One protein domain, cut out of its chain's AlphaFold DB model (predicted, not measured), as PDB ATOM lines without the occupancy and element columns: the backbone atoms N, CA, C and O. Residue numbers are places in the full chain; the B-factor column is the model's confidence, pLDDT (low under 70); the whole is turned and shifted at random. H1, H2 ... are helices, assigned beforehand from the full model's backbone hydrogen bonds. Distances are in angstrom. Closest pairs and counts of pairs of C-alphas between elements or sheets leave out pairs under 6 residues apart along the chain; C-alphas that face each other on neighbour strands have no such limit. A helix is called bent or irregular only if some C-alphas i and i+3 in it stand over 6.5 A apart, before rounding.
ATOM      1  N   ASP A  15     -34.629 -50.741  -9.305       76.50
ATOM      2  CA  ASP A  15     -35.512 -50.241  -8.243       76.50
ATOM      3  C   ASP A  15     -34.942 -48.950  -7.630       76.50
ATOM      4  O   ASP A  15     -33.890 -48.955  -6.985       76.50
ATOM      5  N   VAL A  16     -35.606 -47.823  -7.895       87.62
ATOM      6  CA  VAL A  16     -35.262 -46.520  -7.324       87.62
ATOM      7  C   VAL A  16     -35.868 -46.461  -5.932       87.62
ATOM      8  O   VAL A  16     -37.082 -46.605  -5.778       87.62
ATOM      9  N   SER A  17     -35.048 -46.234  -4.905       91.19
ATOM     10  CA  SER A  17     -35.586 -46.069  -3.554       91.19
ATOM     11  C   SER A  17     -36.314 -44.729  -3.409       91.19
ATOM     12  O   SER A  17     -35.989 -43.749  -4.084       91.19
ATOM     13  N   LEU A  18     -37.271 -44.660  -2.479       90.94
ATOM     14  CA  LEU A  18     -37.978 -43.418  -2.142       90.94
ATOM     15  C   LEU A  18     -36.998 -42.283  -1.808       90.94
ATOM     16  O   LEU A  18     -37.127 -41.174  -2.321       90.94
ATOM     17  N   GLU A  19     -35.987 -42.576  -0.990       93.50
ATOM     18  CA  GLU A  19     -34.970 -41.602  -0.595       93.50
ATOM     19  C   GLU A  19     -34.202 -41.076  -1.807       93.50
ATOM     20  O   GLU A  19     -33.983 -39.871  -1.920       93.50
ATOM     21  N   GLN A  20     -33.832 -41.955  -2.743       94.19
ATOM     22  CA  GLN A  20     -33.128 -41.549  -3.953       94.19
ATOM     23  C   GLN A  20     -34.023 -40.723  -4.889       94.19
ATOM     24  O   GLN A  20     -33.559 -39.724  -5.445       94.19
ATOM     25  N   ALA A  21     -35.301 -41.091  -5.033       93.06
ATOM     26  CA  ALA A  21     -36.271 -40.340  -5.829       93.06
ATOM     27  C   ALA A  21     -36.461 -38.916  -5.284       93.06
ATOM     28  O   ALA A  21     -36.274 -37.940  -6.018       93.06
ATOM     29  N   VAL A  22     -36.747 -38.783  -3.983       94.38
ATOM     30  CA  VAL A  22     -36.936 -37.475  -3.339       94.38
ATOM     31  C   VAL A  22     -35.653 -36.650  -3.401       94.38
ATOM     32  O   VAL A  22     -35.687 -35.478  -3.780       94.38
ATOM     33  N   ALA A  23     -34.506 -37.256  -3.091       94.81
ATOM     34  CA  ALA A  23     -33.220 -36.573  -3.126       94.81
ATOM     35  C   ALA A  23     -32.906 -36.018  -4.525       94.81
ATOM     36  O   ALA A  23     -32.444 -34.881  -4.658       94.81
ATOM     37  N   ARG A  24     -33.218 -36.781  -5.582       94.44
ATOM     38  CA  ARG A  24     -33.022 -36.355  -6.972       94.44
ATOM     39  C   ARG A  24     -33.983 -35.239  -7.398       94.44
ATOM     40  O   ARG A  24     -33.600 -34.400  -8.219       94.44
ATOM     41  N   GLN A  25     -35.192 -35.210  -6.839       94.31
ATOM     42  CA  GLN A  25     -36.228 -34.205  -7.114       94.31
ATOM     43  C   GLN A  25     -36.132 -32.955  -6.244       94.31
ATOM     44  O   GLN A  25     -36.787 -31.957  -6.551       94.31
ATOM     45  N   TRP A  26     -35.297 -32.967  -5.204       93.56
ATOM     46  CA  TRP A  26     -35.175 -31.874  -4.243       93.56
ATOM     47  C   TRP A  26     -35.084 -30.478  -4.882       93.56
ATOM     48  O   TRP A  26     -35.820 -29.595  -4.444       93.56
ATOM     49  N   PRO A  27     -34.268 -30.237  -5.934       90.94
ATOM     50  CA  PRO A  27     -34.186 -28.909  -6.544       90.94
ATOM     51  C   PRO A  27     -35.509 -28.440  -7.165       90.94
ATOM     52  O   PRO A  27     -35.839 -27.258  -7.079       90.94
ATOM     53  N   LEU A  28     -36.278 -29.357  -7.766       91.62
ATOM     54  CA  LEU A  28     -37.583 -29.054  -8.362       91.62
ATOM     55  C   LEU A  28     -38.612 -28.732  -7.279       91.62
ATOM     56  O   LEU A  28     -39.315 -27.728  -7.385       91.62
ATOM     57  N   ILE A  29     -38.647 -29.541  -6.218       93.00
ATOM     58  CA  ILE A  29     -39.536 -29.337  -5.068       93.00
ATOM     59  C   ILE A  29     -39.219 -27.997  -4.395       93.00
ATOM     60  O   ILE A  29     -40.116 -27.196  -4.145       93.00
ATOM     61  N   GLU A  30     -37.939 -27.707  -4.163       90.88
ATOM     62  CA  GLU A  30     -37.485 -26.466  -3.536       90.88
ATOM     63  C   GLU A  30     -37.821 -25.234  -4.386       90.88
ATOM     64  O   GLU A  30     -38.308 -24.228  -3.862       90.88
ATOM     65  N   GLN A  31     -37.622 -25.306  -5.703       89.94
ATOM     66  CA  GLN A  31     -37.995 -24.223  -6.608       89.94
ATOM     67  C   GLN A  31     -39.512 -24.006  -6.642       89.94
ATOM     68  O   GLN A  31     -39.964 -22.859  -6.620       89.94
ATOM     69  N   HIS A  32     -40.294 -25.086  -6.690       91.31
ATOM     70  CA  HIS A  32     -41.751 -25.020  -6.671       91.31
ATOM     71  C   HIS A  32     -42.262 -24.413  -5.356       91.31
ATOM     72  O   HIS A  32     -43.014 -23.439  -5.382       91.31
ATOM     73  N   ALA A  33     -41.766 -24.887  -4.211       90.06
ATOM     74  CA  ALA A  33     -42.130 -24.373  -2.894       90.06
ATOM     75  C   ALA A  33     -41.823 -22.872  -2.753       90.06
ATOM     76  O   ALA A  33     -42.670 -22.113  -2.288       90.06
ATOM     77  N   ARG A  34     -40.650 -22.411  -3.211       89.50
ATOM     78  CA  ARG A  34     -40.279 -20.981  -3.173       89.50
ATOM     79  C   ARG A  34     -41.184 -20.096  -4.026       89.50
ATOM     80  O   ARG A  34     -41.399 -18.944  -3.666       89.50
ATOM     81  N   ARG A  35     -41.723 -20.614  -5.135       89.50
ATOM     82  CA  ARG A  35     -42.711 -19.884  -5.947       89.50
ATOM     83  C   ARG A  35     -44.056 -19.769  -5.234       89.50
ATOM     84  O   ARG A  35     -44.698 -18.733  -5.349       89.50
ATOM     85  N   LEU A  36     -44.455 -20.805  -4.495       87.50
ATOM     86  CA  LEU A  36     -45.704 -20.810  -3.729       87.50
ATOM     87  C   LEU A  36     -45.629 -19.953  -2.459       87.50
ATOM     88  O   LEU A  36     -46.608 -19.311  -2.092       87.50
ATOM     89  N   ARG A  37     -44.485 -19.961  -1.768       86.12
ATOM     90  CA  ARG A  37     -44.292 -19.332  -0.449       86.12
ATOM     91  C   ARG A  37     -43.069 -18.408  -0.449       86.12
ATOM     92  O   ARG A  37     -42.089 -18.659   0.261       86.12
ATOM     93  N   PRO A  38     -43.075 -17.359  -1.292       87.12
ATOM     94  CA  PRO A  38     -41.906 -16.516  -1.509       87.12
ATOM     95  C   PRO A  38     -41.482 -15.760  -0.247       87.12
ATOM     96  O   PRO A  38     -40.288 -15.626   0.013       87.12
ATOM     97  N   ILE A  39     -42.443 -15.306   0.562       87.06
ATOM     98  CA  ILE A  39     -42.183 -14.543   1.790       87.06
ATOM     99  C   ILE A  39     -41.457 -15.420   2.817       87.06
ATOM    100  O   ILE A  39     -40.500 -14.980   3.454       87.06
ATOM    101  N   GLU A  40     -41.879 -16.676   2.952       85.00
ATOM    102  CA  GLU A  40     -41.343 -17.597   3.949       85.00
ATOM    103  C   GLU A  40     -40.035 -18.268   3.521       85.00
ATOM    104  O   GLU A  40     -39.226 -18.608   4.388       85.00
ATOM    105  N   LEU A  41     -39.830 -18.482   2.214       86.94
ATOM    106  CA  LEU A  41     -38.752 -19.336   1.704       86.94
ATOM    107  C   LEU A  41     -37.662 -18.614   0.901       86.94
ATOM    108  O   LEU A  41     -36.572 -19.171   0.793       86.94
ATOM    109  N   TYR A  42     -37.872 -17.412   0.340       83.81
ATOM    110  CA  TYR A  42     -36.794 -16.741  -0.417       83.81
ATOM    111  C   TYR A  42     -35.714 -16.122   0.472       83.81
ATOM    112  O   TYR A  42     -34.540 -16.109   0.097       83.81
ATOM    113  N   SER A  43     -36.096 -15.596   1.637       80.69
ATOM    114  CA  SER A  43     -35.159 -15.004   2.599       80.69
ATOM    115  C   SER A  43     -34.360 -16.068   3.358       80.69
ATOM    116  O   SER A  43     -33.231 -15.812   3.782       80.69
ATOM    117  N   LYS A  44     -34.914 -17.282   3.486       79.81
ATOM    118  CA  LYS A  44     -34.258 -18.421   4.125       79.81
ATOM    119  C   LYS A  44     -33.281 -19.084   3.157       79.81
ATOM    120  O   LYS A  44     -33.652 -19.566   2.090       79.81
ATOM    121  N   LYS A  45     -32.011 -19.126   3.550       71.38
ATOM    122  CA  LYS A  45     -30.940 -19.816   2.821       71.38
ATOM    123  C   LYS A  45     -30.472 -21.029   3.621       71.38
ATOM    124  O   LYS A  45     -30.603 -21.057   4.840       71.38
ATOM    125  N   GLY A  46     -29.877 -21.997   2.934       73.38
ATOM    126  CA  GLY A  46     -29.277 -23.175   3.562       73.38
ATOM    127  C   GLY A  46     -30.199 -24.394   3.610       73.38
ATOM    128  O   GLY A  46     -31.317 -24.377   3.095       73.38
ATOM    129  N   ARG A  47     -29.689 -25.483   4.197       73.75
ATOM    130  CA  ARG A  47     -30.349 -26.799   4.189       73.75
ATOM    131  C   ARG A  47     -31.634 -26.834   5.012       73.75
ATOM    132  O   ARG A  47     -32.529 -27.591   4.661       73.75
ATOM    133  N   ASP A  48     -31.750 -25.966   6.013       80.12
ATOM    134  CA  ASP A  48     -32.904 -25.906   6.916       80.12
ATOM    135  C   ASP A  48     -34.043 -25.008   6.417       80.12
ATOM    136  O   ASP A  48     -35.090 -24.925   7.055       80.12
ATOM    137  N   ALA A  49     -33.869 -24.344   5.268       85.25
ATOM    138  CA  ALA A  49     -34.902 -23.479   4.699       85.25
ATOM    139  C   ALA A  49     -36.166 -24.260   4.304       85.25
ATOM    140  O   ALA A  49     -37.277 -23.761   4.475       85.25
ATOM    141  N   LEU A  50     -35.990 -25.483   3.797       89.94
ATOM    142  CA  LEU A  50     -37.058 -26.407   3.436       89.94
ATOM    143  C   LEU A  50     -36.649 -27.816   3.855       89.94
ATOM    144  O   LEU A  50     -35.586 -28.294   3.460       89.94
ATOM    145  N   GLN A  51     -37.515 -28.479   4.614       91.81
ATOM    146  CA  GLN A  51     -37.366 -29.880   4.984       91.81
ATOM    147  C   GLN A  51     -38.487 -30.686   4.337       91.81
ATOM    148  O   GLN A  51     -39.638 -30.253   4.333       91.81
ATOM    149  N   ILE A  52     -38.140 -31.854   3.800       93.19
ATOM    150  CA  ILE A  52     -39.094 -32.785   3.202       93.19
ATOM    151  C   ILE A  52     -39.205 -33.990   4.126       93.19
ATOM    152  O   ILE A  52     -38.196 -34.533   4.579       93.19
ATOM    153  N   TRP A  53     -40.437 -34.389   4.401       94.56
ATOM    154  CA  TRP A  53     -40.763 -35.542   5.220       94.56
ATOM    155  C   TRP A  53     -41.763 -36.415   4.470       94.56
ATOM    156  O   TRP A  53     -42.640 -35.885   3.789       94.56
ATOM    157  N   THR A  54     -41.642 -37.732   4.600       93.75
ATOM    158  CA  THR A  54     -42.551 -38.691   3.962       93.75
ATOM    159  C   THR A  54     -43.205 -39.572   5.010       93.75
ATOM    160  O   THR A  54     -42.532 -40.082   5.907       93.75
ATOM    161  N   ALA A  55     -44.511 -39.773   4.880       93.06
ATOM    162  CA  ALA A  55     -45.229 -40.793   5.627       93.06
ATOM    163  C   ALA A  55     -45.042 -42.172   4.953       93.06
ATOM    164  O   ALA A  55     -44.727 -42.235   3.761       93.06
ATOM    165  N   PRO A  56     -45.191 -43.280   5.693       89.12
ATOM    166  CA  PRO A  56     -45.065 -44.622   5.134       89.12
ATOM    167  C   PRO A  56     -46.281 -44.985   4.270       89.12
ATOM    168  O   PRO A  56     -47.396 -44.942   4.770       89.12
ATOM    169  N   GLY A  57     -46.079 -45.409   3.019       84.88
ATOM    170  CA  GLY A  57     -47.109 -46.041   2.172       84.88
ATOM    171  C   GLY A  57     -48.499 -45.378   2.183       84.88
ATOM    172  O   GLY A  57     -48.613 -44.157   2.283       84.88
ATOM    173  N   ASP A  58     -49.543 -46.209   2.106       86.75
ATOM    174  CA  ASP A  58     -50.965 -45.822   2.106       86.75
ATOM    175  C   ASP A  58     -51.435 -45.356   3.499       86.75
ATOM    176  O   ASP A  58     -52.306 -45.958   4.124       86.75
ATOM    177  N   SER A  59     -50.824 -44.291   4.021       91.00
ATOM    178  CA  SER A  59     -51.084 -43.761   5.367       91.00
ATOM    179  C   SER A  59     -51.815 -42.423   5.372       91.00
ATOM    180  O   SER A  59     -51.894 -41.797   6.422       91.00
ATOM    181  N   GLU A  60     -52.378 -41.963   4.253       87.56
ATOM    182  CA  GLU A  60     -53.051 -40.655   4.172       87.56
ATOM    183  C   GLU A  60     -54.115 -40.469   5.270       87.56
ATOM    184  O   GLU A  60     -54.077 -39.489   6.020       87.56
ATOM    185  N   LEU A  61     -55.006 -41.452   5.444       88.31
ATOM    186  CA  LEU A  61     -56.006 -41.430   6.517       88.31
ATOM    187  C   LEU A  61     -55.357 -41.507   7.903       88.31
ATOM    188  O   LEU A  61     -55.749 -40.780   8.812       88.31
ATOM    189  N   ASP A  62     -54.332 -42.336   8.081       90.25
ATOM    190  CA  ASP A  62     -53.651 -42.460   9.371       90.25
ATOM    191  C   ASP A  62     -52.939 -41.163   9.780       90.25
ATOM    192  O   ASP A  62     -52.914 -40.782  10.954       90.25
ATOM    193  N   VAL A  63     -52.382 -40.463   8.793       90.69
ATOM    194  CA  VAL A  63     -51.807 -39.130   8.925       90.69
ATOM    195  C   VAL A  63     -52.891 -38.144   9.346       90.69
ATOM    196  O   VAL A  63     -52.671 -37.420  10.319       90.69
ATOM    197  N   ALA A  64     -54.047 -38.152   8.674       88.38
ATOM    198  CA  ALA A  64     -55.171 -37.264   8.966       88.38
ATOM    199  C   ALA A  64     -55.736 -37.465  10.384       88.38
ATOM    200  O   ALA A  64     -56.046 -36.490  11.065       88.38
ATOM    201  N   TYR A  65     -55.801 -38.710  10.867       89.00
ATOM    202  CA  TYR A  65     -56.307 -39.037  12.206       89.00
ATOM    203  C   TYR A  65     -55.248 -38.984  13.316       89.00
ATOM    204  O   TYR A  65     -55.551 -39.331  14.456       89.00
ATOM    205  N   ASN A  66     -54.019 -38.540  13.031       91.00
ATOM    206  CA  ASN A  66     -52.914 -38.531  13.999       91.00
ATOM    207  C   ASN A  66     -52.674 -39.906  14.651       91.00
ATOM    208  O   ASN A  66     -52.417 -39.986  15.854       91.00
ATOM    209  N   ARG A  67     -52.737 -40.999  13.876       90.88
ATOM    210  CA  ARG A  67     -52.469 -42.338  14.420       90.88
ATOM    211  C   ARG A  67     -51.069 -42.372  15.057       90.88
ATOM    212  O   ARG A  67     -50.095 -41.975  14.408       90.88
ATOM    213  N   PRO A  68     -50.926 -42.871  16.298       89.38
ATOM    214  CA  PRO A  68     -49.679 -42.766  17.063       89.38
ATOM    215  C   PRO A  68     -48.520 -43.577  16.468       89.38
ATOM    216  O   PRO A  68     -47.355 -43.275  16.723       89.38
ATOM    217  N   ASN A  69     -48.837 -44.592  15.661       90.50
ATOM    218  CA  ASN A  69     -47.852 -45.455  15.010       90.50
ATOM    219  C   ASN A  69     -47.354 -44.892  13.668       90.50
ATOM    220  O   ASN A  69     -46.420 -45.442  13.088       90.50
ATOM    221  N   THR A  70     -47.947 -43.802  13.175       92.25
ATOM    222  CA  THR A  70     -47.573 -43.192  11.898       92.25
ATOM    223  C   THR A  70     -46.459 -42.182  12.116       92.25
ATOM    224  O   THR A  70     -46.689 -41.042  12.528       92.25
ATOM    225  N   GLN A  71     -45.234 -42.623  11.835       94.19
ATOM    226  CA  GLN A  71     -44.023 -41.825  11.966       94.19
ATOM    227  C   GLN A  71     -43.514 -41.386  10.594       94.19
ATOM    228  O   GLN A  71     -43.354 -42.199   9.686       94.19
ATOM    229  N   PHE A  72     -43.242 -40.094  10.453       95.62
ATOM    230  CA  PHE A  72     -42.679 -39.533   9.235       95.62
ATOM    231  C   PHE A  72     -41.168 -39.747   9.220       95.62
ATOM    232  O   PHE A  72     -40.491 -39.587  10.234       95.62
ATOM    233  N   GLN A  73     -40.629 -40.025   8.040       94.69
ATOM    234  CA  GLN A  73     -39.196 -40.077   7.811       94.69
ATOM    235  C   GLN A  73     -38.723 -38.759   7.198       94.69
ATOM    236  O   GLN A  73     -39.268 -38.295   6.195       94.69
ATOM    237  N   LYS A  74     -37.682 -38.158   7.779       94.69
ATOM    238  CA  LYS A  74     -37.027 -36.984   7.199       94.69
ATOM    239  C   LYS A  74     -36.199 -37.401   5.987       94.69
ATOM    240  O   LYS A  74     -35.324 -38.260   6.097       94.69
ATOM    241  N   MET A  75     -36.455 -36.773   4.848       95.00
ATOM    242  CA  MET A  75     -35.722 -37.020   3.610       95.00
ATOM    243  C   MET A  75     -34.420 -36.224   3.585       95.00
ATOM    244  O   MET A  75     -34.324 -35.138   4.164       95.00
ATOM    245  N   LYS A  76     -33.420 -36.758   2.881       94.25
ATOM    246  CA  LYS A  76     -32.094 -36.145   2.743       94.25
ATOM    247  C   LYS A  76     -31.854 -35.649   1.320       94.25
ATOM    248  O   LYS A  76     -32.536 -36.059   0.380       94.25
ATOM    249  N   ARG A  77     -30.882 -34.750   1.164       92.69
ATOM    250  CA  ARG A  77     -30.484 -34.211  -0.144       92.69
ATOM    251  C   ARG A  77     -29.612 -35.213  -0.914       92.69
ATOM    252  O   ARG A  77     -29.096 -36.173  -0.351       92.69
ATOM    253  N   ALA A  78     -29.456 -34.986  -2.221       91.06
ATOM    254  CA  ALA A  78     -28.745 -35.892  -3.134       91.06
ATOM    255  C   ALA A  78     -27.291 -36.182  -2.737       91.06
ATOM    256  O   ALA A  78     -26.800 -37.269  -3.009       91.06
ATOM    257  N   ASP A  79     -26.612 -35.247  -2.076       92.12
ATOM    258  CA  ASP A  79     -25.244 -35.431  -1.590       92.12
ATOM    259  C   ASP A  79     -25.136 -36.399  -0.399       92.12
ATOM    260  O   ASP A  79     -24.046 -36.872  -0.092       92.12
ATOM    261  N   GLU A  80     -26.255 -36.720   0.252       93.75
ATOM    262  CA  GLU A  80     -26.319 -37.624   1.406       93.75
ATOM    263  C   GLU A  80     -26.848 -39.021   1.045       93.75
ATOM    264  O   GLU A  80     -26.797 -39.928   1.878       93.75
ATOM    265  N   ILE A  81     -27.367 -39.205  -0.175       94.88
ATOM    266  CA  ILE A  81     -27.996 -40.447  -0.630       94.88
ATOM    267  C   ILE A  81     -27.192 -41.042  -1.797       94.88
ATOM    268  O   ILE A  81     -27.270 -40.539  -2.922       94.88
ATOM    269  N   PRO A  82     -26.447 -42.141  -1.576       93.56
ATOM    270  CA  PRO A  82     -25.643 -42.767  -2.618       93.56
ATOM    271  C   PRO A  82     -26.462 -43.180  -3.848       93.56
ATOM    272  O   PRO A  82     -27.471 -43.881  -3.748       93.56
ATOM    273  N   GLY A  83     -25.989 -42.789  -5.032       91.12
ATOM    274  CA  GLY A  83     -26.589 -43.175  -6.306       91.12
ATOM    275  C   GLY A  83     -27.795 -42.336  -6.722       91.12
ATOM    276  O   GLY A  83     -28.286 -42.539  -7.833       91.12
ATOM    277  N   ALA A  84     -28.242 -41.374  -5.903       91.94
ATOM    278  CA  ALA A  84     -29.310 -40.451  -6.281       91.94
ATOM    279  C   ALA A  84     -28.944 -39.655  -7.548       91.94
ATOM    280  O   ALA A  84     -29.784 -39.438  -8.416       91.94
ATOM    281  N   GLU A  85     -27.673 -39.288  -7.714       90.75
ATOM    282  CA  GLU A  85     -27.141 -38.556  -8.866       90.75
ATOM    283  C   GLU A  85     -27.216 -39.333 -10.189       90.75
ATOM    284  O   GLU A  85     -27.227 -38.730 -11.263       90.75
ATOM    285  N   LYS A  86     -27.281 -40.669 -10.117       91.31
ATOM    286  CA  LYS A  86     -27.317 -41.560 -11.288       91.31
ATOM    287  C   LYS A  86     -28.730 -41.766 -11.827       91.31
ATOM    288  O   LYS A  86     -28.872 -42.320 -12.916       91.31
ATOM    289  N   ILE A  87     -29.750 -41.327 -11.090       90.62
ATOM    290  CA  ILE A  87     -31.144 -41.445 -11.510       90.62
ATOM    291  C   ILE A  87     -31.431 -40.427 -12.604       90.62
ATOM    292  O   ILE A  87     -31.211 -39.211 -12.459       90.62
ATOM    293  N   ARG A  88     -31.938 -40.939 -13.721       90.31
ATOM    294  CA  ARG A  88     -32.320 -40.133 -14.872       90.31
ATOM    295  C   ARG A  88     -33.645 -39.449 -14.569       90.31
ATOM    296  O   ARG A  88     -34.542 -40.032 -13.976       90.31
ATOM    297  N   ALA A  89     -33.805 -38.219 -15.047       86.12
ATOM    298  CA  ALA A  89     -35.033 -37.455 -14.819       86.12
ATOM    299  C   ALA A  89     -36.294 -38.126 -15.400       86.12
ATOM    300  O   ALA A  89     -37.386 -37.838 -14.943       86.12
ATOM    301  N   ILE A  90     -36.152 -39.023 -16.384       88.88
ATOM    302  CA  ILE A  90     -37.274 -39.786 -16.954       88.88
ATOM    303  C   ILE A  90     -37.778 -40.909 -16.030       88.88
ATOM    304  O   ILE A  90     -38.867 -41.423 -16.238       88.88
ATOM    305  N   GLU A  91     -36.991 -41.307 -15.026       88.00
ATOM    306  CA  GLU A  91     -37.314 -42.428 -14.130       88.00
ATOM    307  C   GLU A  91     -38.175 -41.994 -12.938       88.00
ATOM    308  O   GLU A  91     -38.727 -42.842 -12.245       88.00
ATOM    309  N   ILE A  92     -38.295 -40.685 -12.690       90.12
ATOM    310  CA  ILE A  92     -39.000 -40.124 -11.534       90.12
ATOM    311  C   ILE A  92     -39.749 -38.840 -11.919       90.12
ATOM    312  O   ILE A  92     -39.249 -38.027 -12.690       90.12
ATOM    313  N   GLY A  93     -40.924 -38.606 -11.332       87.25
ATOM    314  CA  GLY A  93     -41.743 -37.410 -11.577       87.25
ATOM    315  C   GLY A  93     -42.196 -36.735 -10.284       87.25
ATOM    316  O   GLY A  93     -42.443 -37.413  -9.291       87.25
ATOM    317  N   PHE A  94     -42.240 -35.401 -10.276       89.75
ATOM    318  CA  PHE A  94     -42.798 -34.617  -9.174       89.75
ATOM    319  C   PHE A  94     -44.062 -33.924  -9.671       89.75
ATOM    320  O   PHE A  94     -44.006 -33.149 -10.628       89.75
ATOM    321  N   GLN A  95     -45.178 -34.191  -9.002       88.56
ATOM    322  CA  GLN A  95     -46.449 -33.519  -9.223       88.56
ATOM    323  C   GLN A  95     -46.814 -32.781  -7.937       88.56
ATOM    324  O   GLN A  95     -47.138 -33.398  -6.928       88.56
ATOM    325  N   GLY A  96     -46.682 -31.457  -7.963       82.94
ATOM    326  CA  GLY A  96     -47.096 -30.607  -6.852       82.94
ATOM    327  C   GLY A  96     -48.588 -30.312  -6.935       82.94
ATOM    328  O   GLY A  96     -49.073 -29.901  -7.989       82.94
ATOM    329  N   GLU A  97     -49.291 -30.485  -5.823       81.25
ATOM    330  CA  GLU A  97     -50.687 -30.079  -5.671       81.25
ATOM    331  C   GLU A  97     -50.774 -28.790  -4.854       81.25
ATOM    332  O   GLU A  97     -50.009 -28.569  -3.910       81.25
ATOM    333  N   MET A  98     -51.702 -27.915  -5.235       76.19
ATOM    334  CA  MET A  98     -51.944 -26.651  -4.554       76.19
ATOM    335  C   MET A  98     -53.397 -26.599  -4.105       76.19
ATOM    336  O   MET A  98     -54.297 -26.547  -4.938       76.19
ATOM    337  N   TYR A  99     -53.595 -26.554  -2.792       70.31
ATOM    338  CA  TYR A  99     -54.898 -26.295  -2.191       70.31
ATOM    339  C   TYR A  99     -55.249 -24.810  -2.331       70.31
ATOM    340  O   TYR A  99     -54.404 -23.943  -2.068       70.31
ATOM    341  N   GLN A 100     -56.466 -24.506  -2.779       73.44
ATOM    342  CA  GLN A 100     -56.905 -23.127  -3.028       73.44
ATOM    343  C   GLN A 100     -57.373 -22.428  -1.743       73.44
ATOM    344  O   GLN A 100     -57.666 -23.060  -0.729       73.44
ATOM    345  N   GLN A 101     -57.427 -21.090  -1.767       53.44
ATOM    346  CA  GLN A 101     -57.963 -20.302  -0.653       53.44
ATOM    347  C   GLN A 101     -59.410 -20.743  -0.378       53.44
ATOM    348  O   GLN A 101     -60.255 -20.606  -1.257       53.44
ATOM    349  N   ASN A 102     -59.655 -21.249   0.839       63.50
ATOM    350  CA  ASN A 102     -60.896 -21.840   1.383       63.50
ATOM    351  C   ASN A 102     -60.971 -23.372   1.393       63.50
ATOM    352  O   ASN A 102     -61.911 -23.915   1.967       63.50
ATOM    353  N   GLU A 103     -59.979 -24.077   0.853       61.19
ATOM    354  CA  GLU A 103     -59.800 -25.491   1.174       61.19
ATOM    355  C   GLU A 103     -59.021 -25.594   2.490       61.19
ATOM    356  O   GLU A 103     -57.878 -25.132   2.598       61.19
ATOM    357  N   GLU A 104     -59.627 -26.214   3.507       56.75
ATOM    358  CA  GLU A 104     -58.888 -26.766   4.645       56.75
ATOM    359  C   GLU A 104     -58.059 -27.949   4.133       56.75
ATOM    360  O   GLU A 104     -58.377 -29.112   4.349       56.75
ATOM    361  N   GLY A 105     -56.994 -27.661   3.381       59.41
ATOM    362  CA  GLY A 105     -56.012 -28.681   3.044       59.41
ATOM    363  C   GLY A 105     -55.539 -29.361   4.331       59.41
ATOM    364  O   GLY A 105     -55.383 -28.707   5.366       59.41
ATOM    365  N   PHE A 106     -55.303 -30.670   4.280       67.19
ATOM    366  CA  PHE A 106     -54.917 -31.444   5.455       67.19
ATOM    367  C   PHE A 106     -53.539 -31.003   5.967       67.19
ATOM    368  O   PHE A 106     -52.494 -31.341   5.409       67.19
ATOM    369  N   ARG A 107     -53.521 -30.216   7.048       76.44
ATOM    370  CA  ARG A 107     -52.292 -29.779   7.722       76.44
ATOM    371  C   ARG A 107     -52.092 -30.602   8.980       76.44
ATOM    372  O   ARG A 107     -52.886 -30.515   9.909       76.44
ATOM    373  N   THR A 108     -50.998 -31.355   9.037       85.56
ATOM    374  CA  THR A 108     -50.608 -32.076  10.256       85.56
ATOM    375  C   THR A 108     -49.407 -31.418  10.913       85.56
ATOM    376  O   THR A 108     -48.512 -30.912  10.234       85.56
ATOM    377  N   VAL A 109     -49.393 -31.419  12.244       90.12
ATOM    378  CA  VAL A 109     -48.264 -30.941  13.044       90.12
ATOM    379  C   VAL A 109     -47.540 -32.160  13.599       90.12
ATOM    380  O   VAL A 109     -48.162 -33.050  14.185       90.12
ATOM    381  N   ARG A 110     -46.224 -32.210  13.383       92.25
ATOM    382  CA  ARG A 110     -45.366 -33.331  13.770       92.25
ATOM    383  C   ARG A 110     -44.261 -32.864  14.708       92.25
ATOM    384  O   ARG A 110     -43.833 -31.713  14.642       92.25
ATOM    385  N   THR A 111     -43.824 -33.763  15.577       93.69
ATOM    386  CA  THR A 111     -42.640 -33.603  16.425       93.69
ATOM    387  C   THR A 111     -41.353 -33.768  15.607       93.69
ATOM    388  O   THR A 111     -41.385 -34.187  14.449       93.69
ATOM    389  N   GLU A 112     -40.198 -33.460  16.201       93.62
ATOM    390  CA  GLU A 112     -38.890 -33.585  15.533       93.62
ATOM    391  C   GLU A 112     -38.503 -35.028  15.180       93.62
ATOM    392  O   GLU A 112     -37.656 -35.237  14.317       93.62
ATOM    393  N   ASP A 113     -39.118 -36.027  15.811       93.00
ATOM    394  CA  ASP A 113     -38.977 -37.443  15.462       93.00
ATOM    395  C   ASP A 113     -40.034 -37.912  14.444       93.00
ATOM    396  O   ASP A 113     -40.071 -39.090  14.099       93.00
ATOM    397  N   GLY A 114     -40.883 -37.013  13.933       92.69
ATOM    398  CA  GLY A 114     -41.868 -37.304  12.889       92.69
ATOM    399  C   GLY A 114     -43.183 -37.913  13.389       92.69
ATOM    400  O   GLY A 114     -44.007 -38.327  12.571       92.69
ATOM    401  N   ARG A 115     -43.410 -37.981  14.705       93.94
ATOM    402  CA  ARG A 115     -44.663 -38.471  15.303       93.94
ATOM    403  C   ARG A 115     -45.743 -37.379  15.332       93.94
ATOM    404  O   ARG A 115     -45.420 -36.198  15.187       93.94
ATOM    405  N   PRO A 116     -47.037 -37.731  15.471       93.44
ATOM    406  CA  PRO A 116     -48.085 -36.734  15.674       93.44
ATOM    407  C   PRO A 116     -47.804 -35.884  16.922       93.44
ATOM    408  O   PRO A 116     -47.542 -36.428  17.992       93.44
ATOM    409  N   ALA A 117     -47.871 -34.557  16.793       92.50
ATOM    410  CA  ALA A 117     -47.755 -33.653  17.944       92.50
ATOM    411  C   ALA A 117     -49.068 -33.545  18.736       92.50
ATOM    412  O   ALA A 117     -49.061 -33.211  19.919       92.50
ATOM    413  N   ASN A 118     -50.190 -33.829  18.073       88.94
ATOM    414  CA  ASN A 118     -51.526 -33.775  18.649       88.94
ATOM    415  C   ASN A 118     -52.052 -35.188  18.937       88.94
ATOM    416  O   ASN A 118     -51.636 -36.136  18.264       88.94
ATOM    417  N   PRO A 119     -52.993 -35.334  19.888       88.25
ATOM    418  CA  PRO A 119     -53.678 -36.597  20.126       88.25
ATOM    419  C   PRO A 119     -54.382 -37.133  18.877       88.25
ATOM    420  O   PRO A 119     -54.740 -36.387  17.959       88.25
TER     421      PRO A 119
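This is residues 15 to 119 of the 154 residues of the protein "Hypothetical protein" of Ditylum brightwellii (UniProt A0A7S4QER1). With little regular structure, this is one long kinked helix, H1, with a long unnamed stretch wrapped round its first half by residues 76 to 94; short H2 makes a corner at its far end. Small H3 sits away from both, and residues 99 to 105 stick out. The 105 printed residues hold H1, H2 and H3 in that order, no named strand, class all helix, with 28 residues in named elements. The whole is compact, radius of gyration of the C-alphas 14.9 A, spanning 41 by 33 by 24 A.

H1, residues 18 to 36, only just touches H2, residues 38 to 41, with 3 pairs of C-alphas within 8 A, only at the corner and with residues 33 to 34 of H1 alone; the closest C-alphas, of Arg 34 and Leu 41, are 5.4 A apart. H3, residues 60 to 64, is apart from both. Residues 53 to 54 pair antiparallel with 73 to 74. Every O i to N i+4 pair is within hydrogen-bond range in H3, 13 of 15 in H1; H2 is too short for one.

H1 runs 23.9 A from C-alpha 18 at (-37.978, -43.418, -2.142), with a kink of 56 degrees near residue 25; it is irregular, C-alphas 24 and 27 being 7.5 A apart. H2 measures 5.3 A; H3 measures 6.2 A and ends at C-alpha 64 (-55.171, -37.264, 8.966).

The C-alphas of Lys 86 and Pro 119, the two farthest apart, are 41.3 A apart. The printed part has no cut; the link H1 to H2 is tight, H2 to H3 long. Residues 101 to 106 have pLDDT under 70.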